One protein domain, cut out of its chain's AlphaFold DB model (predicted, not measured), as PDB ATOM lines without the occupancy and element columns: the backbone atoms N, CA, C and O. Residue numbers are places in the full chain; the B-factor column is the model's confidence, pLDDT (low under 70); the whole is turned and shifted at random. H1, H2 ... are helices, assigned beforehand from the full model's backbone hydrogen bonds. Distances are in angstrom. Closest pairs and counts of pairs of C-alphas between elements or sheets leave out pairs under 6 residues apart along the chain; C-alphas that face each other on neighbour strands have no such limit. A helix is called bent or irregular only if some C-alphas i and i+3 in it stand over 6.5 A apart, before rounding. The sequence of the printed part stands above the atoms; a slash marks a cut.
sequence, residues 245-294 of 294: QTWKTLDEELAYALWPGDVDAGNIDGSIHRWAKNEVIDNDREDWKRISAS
ATOM      1  N   GLN A 245      -4.034 -23.051 -22.656       73.31
ATOM      2  CA  GLN A 245      -3.744 -21.875 -21.840       73.31
ATOM      3  C   GLN A 245      -3.161 -20.741 -22.704       73.31
ATOM      4  O   GLN A 245      -2.075 -20.844 -23.276       73.31
ATOM      5  N   THR A 246      -3.919 -19.658 -22.809       80.00
ATOM      6  CA  THR A 246      -3.551 -18.354 -23.381       80.00
ATOM      7  C   THR A 246      -3.766 -17.253 -22.338       80.00
ATOM      8  O   THR A 246      -4.498 -17.484 -21.377       80.00
ATOM      9  N   TRP A 247      -3.184 -16.062 -22.531       77.69
ATOM     10  CA  TRP A 247      -3.368 -14.917 -21.621       77.69
ATOM     11  C   TRP A 247      -4.841 -14.593 -21.369       77.69
ATOM     12  O   TRP A 247      -5.257 -14.491 -20.227       77.69
ATOM     13  N   LYS A 248      -5.661 -14.611 -22.424       78.56
ATOM     14  CA  LYS A 248      -7.108 -14.404 -22.317       78.56
ATOM     15  C   LYS A 248      -7.797 -15.427 -21.403       78.56
ATOM     16  O   LYS A 248      -8.589 -15.068 -20.548       78.56
ATOM     17  N   THR A 249      -7.476 -16.707 -21.565       79.50
ATOM     18  CA  THR A 249      -7.998 -17.769 -20.683       79.50
ATOM     19  C   THR A 249      -7.461 -17.674 -19.253       79.50
ATOM     20  O   THR A 249      -8.144 -18.108 -18.340       79.50
ATOM     21  N   LEU A 250      -6.262 -17.119 -19.044       82.25
ATOM     22  CA  LEU A 250      -5.741 -16.864 -17.699       82.25
ATOM     23  C   LEU A 250      -6.514 -15.724 -17.024       82.25
ATOM     24  O   LEU A 250      -6.886 -15.859 -15.864       82.25
ATOM     25  N   ASP A 251      -6.808 -14.647 -17.754       82.81
ATOM     26  CA  ASP A 251      -7.625 -13.537 -17.247       82.81
ATOM     27  C   ASP A 251      -9.047 -13.988 -16.900       82.81
ATOM     28  O   ASP A 251      -9.602 -13.577 -15.884       82.81
ATOM     29  N   GLU A 252      -9.614 -14.887 -17.708       84.81
ATOM     30  CA  GLU A 252     -10.893 -15.539 -17.428       84.81
ATOM     31  C   GLU A 252     -10.833 -16.394 -16.145       84.81
ATOM     32  O   GLU A 252     -11.710 -16.261 -15.293       84.81
ATOM     33  N   GLU A 253      -9.787 -17.211 -15.949       85.69
ATOM     34  CA  GLU A 253      -9.593 -17.984 -14.707       85.69
ATOM     35  C   GLU A 253      -9.462 -17.086 -13.468       85.69
ATOM     36  O   GLU A 253     -10.062 -17.367 -12.427       85.69
ATOM     37  N   LEU A 254      -8.694 -16.000 -13.576       84.69
ATOM     38  CA  LEU A 254      -8.514 -15.032 -12.492       84.69
ATOM     39  C   LEU A 254      -9.823 -14.311 -12.162       84.69
ATOM     40  O   LEU A 254     -10.136 -14.111 -10.989       84.69
ATOM     41  N   ALA A 255     -10.619 -13.975 -13.177       85.69
ATOM     42  CA  ALA A 255     -11.929 -13.372 -12.979       85.69
ATOM     43  C   ALA A 255     -12.920 -14.342 -12.309       85.69
ATOM     44  O   ALA A 255     -13.718 -13.905 -11.480       85.69
ATOM     45  N   TYR A 256     -12.850 -15.654 -12.581       87.56
ATOM     46  CA  TYR A 256     -13.662 -16.639 -11.846       87.56
ATOM     47  C   TYR A 256     -13.276 -16.711 -10.370       87.56
ATOM     48  O   TYR A 256     -14.157 -16.848  -9.530       87.56
ATOM     49  N   ALA A 257     -11.990 -16.572 -10.034       83.88
ATOM     50  CA  ALA A 257     -11.529 -16.598  -8.644       83.88
ATOM     51  C   ALA A 257     -12.067 -15.429  -7.795       83.88
ATOM     52  O   ALA A 257     -12.050 -15.508  -6.569       83.88
ATOM     53  N   LEU A 258     -12.566 -14.363  -8.431       84.62
ATOM     54  CA  LEU A 258     -13.219 -13.233  -7.764       84.62
ATOM     55  C   LEU A 258     -14.711 -13.480  -7.480       84.62
ATOM     56  O   LEU A 258     -15.375 -12.614  -6.902       84.62
ATOM     57  N   TRP A 259     -15.253 -14.631  -7.886       86.44
ATOM     58  CA  TRP A 259     -16.636 -14.999  -7.612       86.44
ATOM     59  C   TRP A 259     -16.870 -15.125  -6.094       86.44
ATOM     60  O   TRP A 259     -16.105 -15.807  -5.415       86.44
ATOM     61  N   PRO A 260     -17.943 -14.530  -5.539       80.06
ATOM     62  CA  PRO A 260     -18.203 -14.554  -4.094       80.06
ATOM     63  C   PRO A 260     -18.546 -15.926  -3.480       80.06
ATOM     64  O   PRO A 260     -18.845 -15.986  -2.289       80.06
ATOM     65  N   GLY A 261     -18.576 -17.007  -4.263       80.69
ATOM     66  CA  GLY A 261     -18.950 -18.354  -3.817       80.69
ATOM     67  C   GLY A 261     -17.944 -19.428  -4.230       80.69
ATOM     68  O   GLY A 261     -16.912 -19.128  -4.824       80.69
ATOM     69  N   ASP A 262     -18.262 -20.691  -3.944       75.62
ATOM     70  CA  ASP A 262     -17.396 -21.816  -4.305       75.62
ATOM     71  C   ASP A 262     -17.305 -21.981  -5.828       75.62
ATOM     72  O   ASP A 262     -18.318 -22.076  -6.527       75.62
ATOM     73  N   VAL A 263     -16.075 -22.035  -6.336       76.06
ATOM     74  CA  VAL A 263     -15.777 -22.254  -7.754       76.06
ATOM     75  C   VAL A 263     -15.125 -23.619  -7.914       76.06
ATOM     76  O   VAL A 263     -14.048 -23.873  -7.373       76.06
ATOM     77  N   ASP A 264     -15.756 -24.495  -8.693       75.50
ATOM     78  CA  ASP A 264     -15.138 -25.747  -9.121       75.50
ATOM     79  C   ASP A 264     -14.230 -25.485 -10.329       75.50
ATOM     80  O   ASP A 264     -14.690 -25.328 -11.461       75.50
ATOM     81  N   ALA A 265     -12.917 -25.455 -10.093       65.56
ATOM     82  CA  ALA A 265     -11.915 -25.248 -11.138       65.56
ATOM     83  C   ALA A 265     -11.920 -26.344 -12.227       65.56
ATOM     84  O   ALA A 265     -11.381 -26.125 -13.313       65.56
ATOM     85  N   GLY A 266     -12.504 -27.516 -11.950       67.69
ATOM     86  CA  GLY A 266     -12.665 -28.596 -12.923       67.69
ATOM     87  C   GLY A 266     -13.908 -28.458 -13.806       67.69
ATOM     88  O   GLY A 266     -13.953 -29.073 -14.870       67.69
ATOM     89  N   ASN A 267     -14.903 -27.661 -13.397       75.75
ATOM     90  CA  ASN A 267     -16.164 -27.493 -14.115       75.75
ATOM     91  C   ASN A 267     -16.806 -26.127 -13.805       75.75
ATOM     92  O   ASN A 267     -17.629 -25.992 -12.897       75.75
ATOM     93  N   ILE A 268     -16.433 -25.106 -14.580       79.06
ATOM     94  CA  ILE A 268     -16.921 -23.736 -14.387       79.06
ATOM     95  C   ILE A 268     -18.386 -23.627 -14.818       79.06
ATOM     96  O   ILE A 268     -18.727 -23.843 -15.984       79.06
ATOM     97  N   ASP A 269     -19.253 -23.227 -13.888       81.25
ATOM     98  CA  ASP A 269     -20.661 -22.981 -14.186       81.25
ATOM     99  C   ASP A 269     -20.829 -21.798 -15.162       81.25
ATOM    100  O   ASP A 269     -20.193 -20.746 -15.041       81.25
ATOM    101  N   GLY A 270     -21.732 -21.937 -16.137       82.12
ATOM    102  CA  GLY A 270     -21.960 -20.911 -17.158       82.12
ATOM    103  C   GLY A 270     -22.478 -19.568 -16.614       82.12
ATOM    104  O   GLY A 270     -22.353 -18.548 -17.298       82.12
ATOM    105  N   SER A 271     -23.065 -19.540 -15.414       83.94
ATOM    106  CA  SER A 271     -23.431 -18.306 -14.707       83.94
ATOM    107  C   SER A 271     -22.209 -17.571 -14.155       83.94
ATOM    108  O   SER A 271     -22.109 -16.362 -14.361       83.94
ATOM    109  N   ILE A 272     -21.251 -18.301 -13.573       86.00
ATOM    110  CA  ILE A 272     -19.967 -17.766 -13.093       86.00
ATOM    111  C   ILE A 272     -19.182 -17.198 -14.275       86.00
ATOM    112  O   ILE A 272     -18.696 -16.072 -14.208       86.00
ATOM    113  N   HIS A 273     -19.151 -17.921 -15.402       86.88
ATOM    114  CA  HIS A 273     -18.511 -17.436 -16.625       86.88
ATOM    115  C   HIS A 273     -19.111 -16.113 -17.123       86.88
ATOM    116  O   HIS A 273     -18.386 -15.164 -17.424       86.88
ATOM    117  N   ARG A 274     -20.448 -16.028 -17.197       87.88
ATOM    118  CA  ARG A 274     -21.145 -14.810 -17.642       87.88
ATOM    119  C   ARG A 274     -20.938 -13.638 -16.690       87.88
ATOM    120  O   ARG A 274     -20.756 -12.521 -17.161       87.88
ATOM    121  N   TRP A 275     -20.958 -13.886 -15.384       91.81
ATOM    122  CA  TRP A 275     -20.681 -12.851 -14.397       91.81
ATOM    123  C   TRP A 275     -19.243 -12.346 -14.502       91.81
ATOM    124  O   TRP A 275     -19.039 -11.148 -14.618       91.81
ATOM    125  N   ALA A 276     -18.256 -13.240 -14.544       88.25
ATOM    126  CA  ALA A 276     -16.851 -12.849 -14.620       88.25
ATOM    127  C   ALA A 276     -16.563 -12.026 -15.881       88.25
ATOM    128  O   ALA A 276     -15.846 -11.031 -15.839       88.25
ATOM    129  N   LYS A 277     -17.189 -12.382 -17.004       88.50
ATOM    130  CA  LYS A 277     -17.056 -11.595 -18.224       88.50
ATOM    131  C   LYS A 277     -17.708 -10.215 -18.104       88.50
ATOM    132  O   LYS A 277     -17.041  -9.223 -18.354       88.50
ATOM    133  N   ASN A 278     -18.975 -10.150 -17.697       88.31
ATOM    134  CA  ASN A 278     -19.745  -8.905 -17.756       88.31
ATOM    135  C   ASN A 278     -19.457  -7.957 -16.581       88.31
ATOM    136  O   ASN A 278     -19.418  -6.749 -16.763       88.31
ATOM    137  N   GLU A 279     -19.279  -8.496 -15.375       87.12
ATOM    138  CA  GLU A 279     -19.191  -7.720 -14.131       87.12
ATOM    139  C   GLU A 279     -17.753  -7.465 -13.671       87.12
ATOM    140  O   GLU A 279     -17.521  -6.568 -12.863       87.12
ATOM    141  N   VAL A 280     -16.787  -8.246 -14.163       87.56
ATOM    142  CA  VAL A 280     -15.384  -8.145 -13.742       87.56
ATOM    143  C   VAL A 280     -14.501  -7.652 -14.884       87.56
ATOM    144  O   VAL A 280     -13.884  -6.600 -14.743       87.56
ATOM    145  N   ILE A 281     -14.479  -8.373 -16.009       86.75
ATOM    146  CA  ILE A 281     -13.613  -8.057 -17.156       86.75
ATOM    147  C   ILE A 281     -14.157  -6.853 -17.940       86.75
ATOM    148  O   ILE A 281     -13.468  -5.848 -18.078       86.75
ATOM    149  N   ASP A 282     -15.402  -6.917 -18.425       87.88
ATOM    150  CA  ASP A 282     -15.983  -5.870 -19.284       87.88
ATOM    151  C   ASP A 282     -16.237  -4.559 -18.510       87.88
ATOM    152  O   ASP A 282     -16.135  -3.473 -19.082       87.88
ATOM    153  N   ASN A 283     -16.519  -4.655 -17.205       86.25
ATOM    154  CA  ASN A 283     -16.682  -3.510 -16.299       86.25
ATOM    155  C   ASN A 283     -15.357  -2.992 -15.715       86.25
ATOM    156  O   ASN A 283     -15.375  -2.038 -14.936       86.25
ATOM    157  N   ASP A 284     -14.222  -3.591 -16.088       81.38
ATOM    158  CA  ASP A 284     -12.885  -3.081 -15.781       81.38
ATOM    159  C   ASP A 284     -12.664  -2.845 -14.268       81.38
ATOM    160  O   ASP A 284     -12.175  -1.798 -13.816       81.38
ATOM    161  N   ARG A 285     -13.102  -3.826 -13.468       82.81
ATOM    162  CA  ARG A 285     -13.187  -3.738 -12.004       82.81
ATOM    163  C   ARG A 285     -11.795  -3.561 -11.381       82.81
ATOM    164  O   ARG A 285     -10.820  -4.177 -11.806       82.81
ATOM    165  N   GLU A 286     -11.689  -2.714 -10.355       81.81
ATOM    166  CA  GLU A 286     -10.382  -2.323  -9.800       81.81
ATOM    167  C   GLU A 286      -9.560  -3.476  -9.212       81.81
ATOM    168  O   GLU A 286      -8.334  -3.460  -9.298       81.81
ATOM    169  N   ASP A 287     -10.205  -4.459  -8.587       81.50
ATOM    170  CA  ASP A 287      -9.544  -5.645  -8.034       81.50
ATOM    171  C   ASP A 287      -9.012  -6.568  -9.139       81.50
ATOM    172  O   ASP A 287      -7.912  -7.104  -9.007       81.50
ATOM    173  N   TRP A 288      -9.732  -6.676 -10.254       85.50
ATOM    174  CA  TRP A 288      -9.298  -7.405 -11.444       85.50
ATOM    175  C   TRP A 288      -8.099  -6.749 -12.140       85.50
ATOM    176  O   TRP A 288      -7.126  -7.444 -12.426       85.50
ATOM    177  N   LYS A 289      -8.080  -5.417 -12.292       82.06
ATOM    178  CA  LYS A 289      -6.935  -4.673 -12.872       82.06
ATOM    179  C   LYS A 289      -5.603  -4.920 -12.177       82.06
ATOM    180  O   LYS A 289      -4.542  -4.776 -12.773       82.06
ATOM    181  N   ARG A 290      -5.644  -5.215 -10.877       80.06
ATOM    182  CA  ARG A 290      -4.432  -5.450 -10.080       80.06
ATOM    183  C   ARG A 290      -3.793  -6.803 -10.382       80.06
ATOM    184  O   ARG A 290      -2.630  -6.997 -10.040       80.06
ATOM    185  N   ILE A 291      -4.555  -7.733 -10.959       76.88
ATOM    186  CA  ILE A 291      -4.151  -9.129 -11.138       76.88
ATOM    187  C   ILE A 291      -4.243  -9.612 -12.588       76.88
ATOM    188  O   ILE A 291      -3.675 -10.663 -12.883       76.88
ATOM    189  N   SER A 292      -4.930  -8.884 -13.476       77.25
ATOM    190  CA  SER A 292      -5.031  -9.227 -14.895       77.25
ATOM    191  C   SER A 292      -3.658  -9.199 -15.566       77.25
ATOM    192  O   SER A 292      -2.775  -8.408 -15.229       77.25
ATOM    193  N   ALA A 293      -3.466 -10.105 -16.520       60.06
ATOM    194  CA  ALA A 293      -2.267 -10.185 -17.346       60.06
ATOM    195  C   ALA A 293      -2.386  -9.364 -18.647       60.06
ATOM    196  O   ALA A 293      -1.464  -9.396 -19.471       60.06
ATOM    197  N   SER A 294      -3.516  -8.671 -18.832       55.97
ATOM    198  CA  SER A 294      -3.852  -7.787 -19.955       55.97
ATOM    199  C   SER A 294      -3.764  -6.305 -19.605       55.97
ATOM    200  O   SER A 294      -4.050  -5.945 -18.441       55.97
TER     201      SER A 294
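What this domain is: This is residues 245 to 294 of the 294 residues of the protein "Exonuclease" of Escherichia coli (UniProt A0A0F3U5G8). Two helices of nearly the same length make a T: H2 is the crossbar, and H1 meets the middle of it with residues near its last end, about at right angles. A long loop, residues 258 to 269, swings round from the last end of H1 to the first end of H2, while the very short helix H3 sits near the other end of H2. The printed part has 50 residues with three named helices, in the order H1, H2, H3, and no named strand; its class is all helix. It is compact, with a radius of gyration of the C-alphas of 10.0 A, and rounded, with spans of 24 by 22 by 14 A.

Where its parts are: Begin with H2, the longest helix by residues, residues 270 to 281. Find C-alpha 270 at (-21.960, -20.911, -17.158); from there the helix runs 15.3 A to C-alpha 281 at (-13.613, -8.057, -17.156), mostly along rising y. H2 is neither bent nor irregular, but only just: C-alphas 278 and 281 are 6.2 A apart. Then look back along the chain to H1, residues 247 to 257, which is 15.4 A from first to last C-alpha and starts with C-alpha 247 at (-3.368, -14.917, -21.621). Past H2 you meet H3, residues 286 to 289, which ends with C-alpha 289 at (-6.935, -4.673, -12.872).

How they stand to each other: Look first at Ala 255 and Ala 276, whose C-alphas, 5.2 A apart, are the closest of H1 and H2. These two helices touch, with 11 pairs of C-alphas within 8 A. Their lines stand about perpendicular, at 74 degrees. H3 is close to H2 but not clearly touching it; the closest C-alphas are those of Val 280 and Trp 288, 6.5 A apart. H3 is also close to H1 but not clearly touching it, and here Trp 288 comes nearest again, its C-alpha 6.7 A from that of Ala 255. In the backbone of H1 you will find every O i to N i+4 pair within hydrogen-bond range, and in H2 7 of 8; H3 is too short for such a pair, and its 1 pair of O i and N i+3 is not within range.

The domain as a whole: The two C-alphas farthest apart are those of Gly 266, in the loop, and Glu 286, 26.6 A. The link from H1 to H2 is long, with 12 residues, and the link from H2 to H3 is tight, with 4. The printed part has no cut, and it ends at Ser 294, the chain's last residue. In the B-factor column, the mean pLDDT of the printed part is 81.2; look for low confidence, under 70, at residues 265 to 266 and 293 to 294.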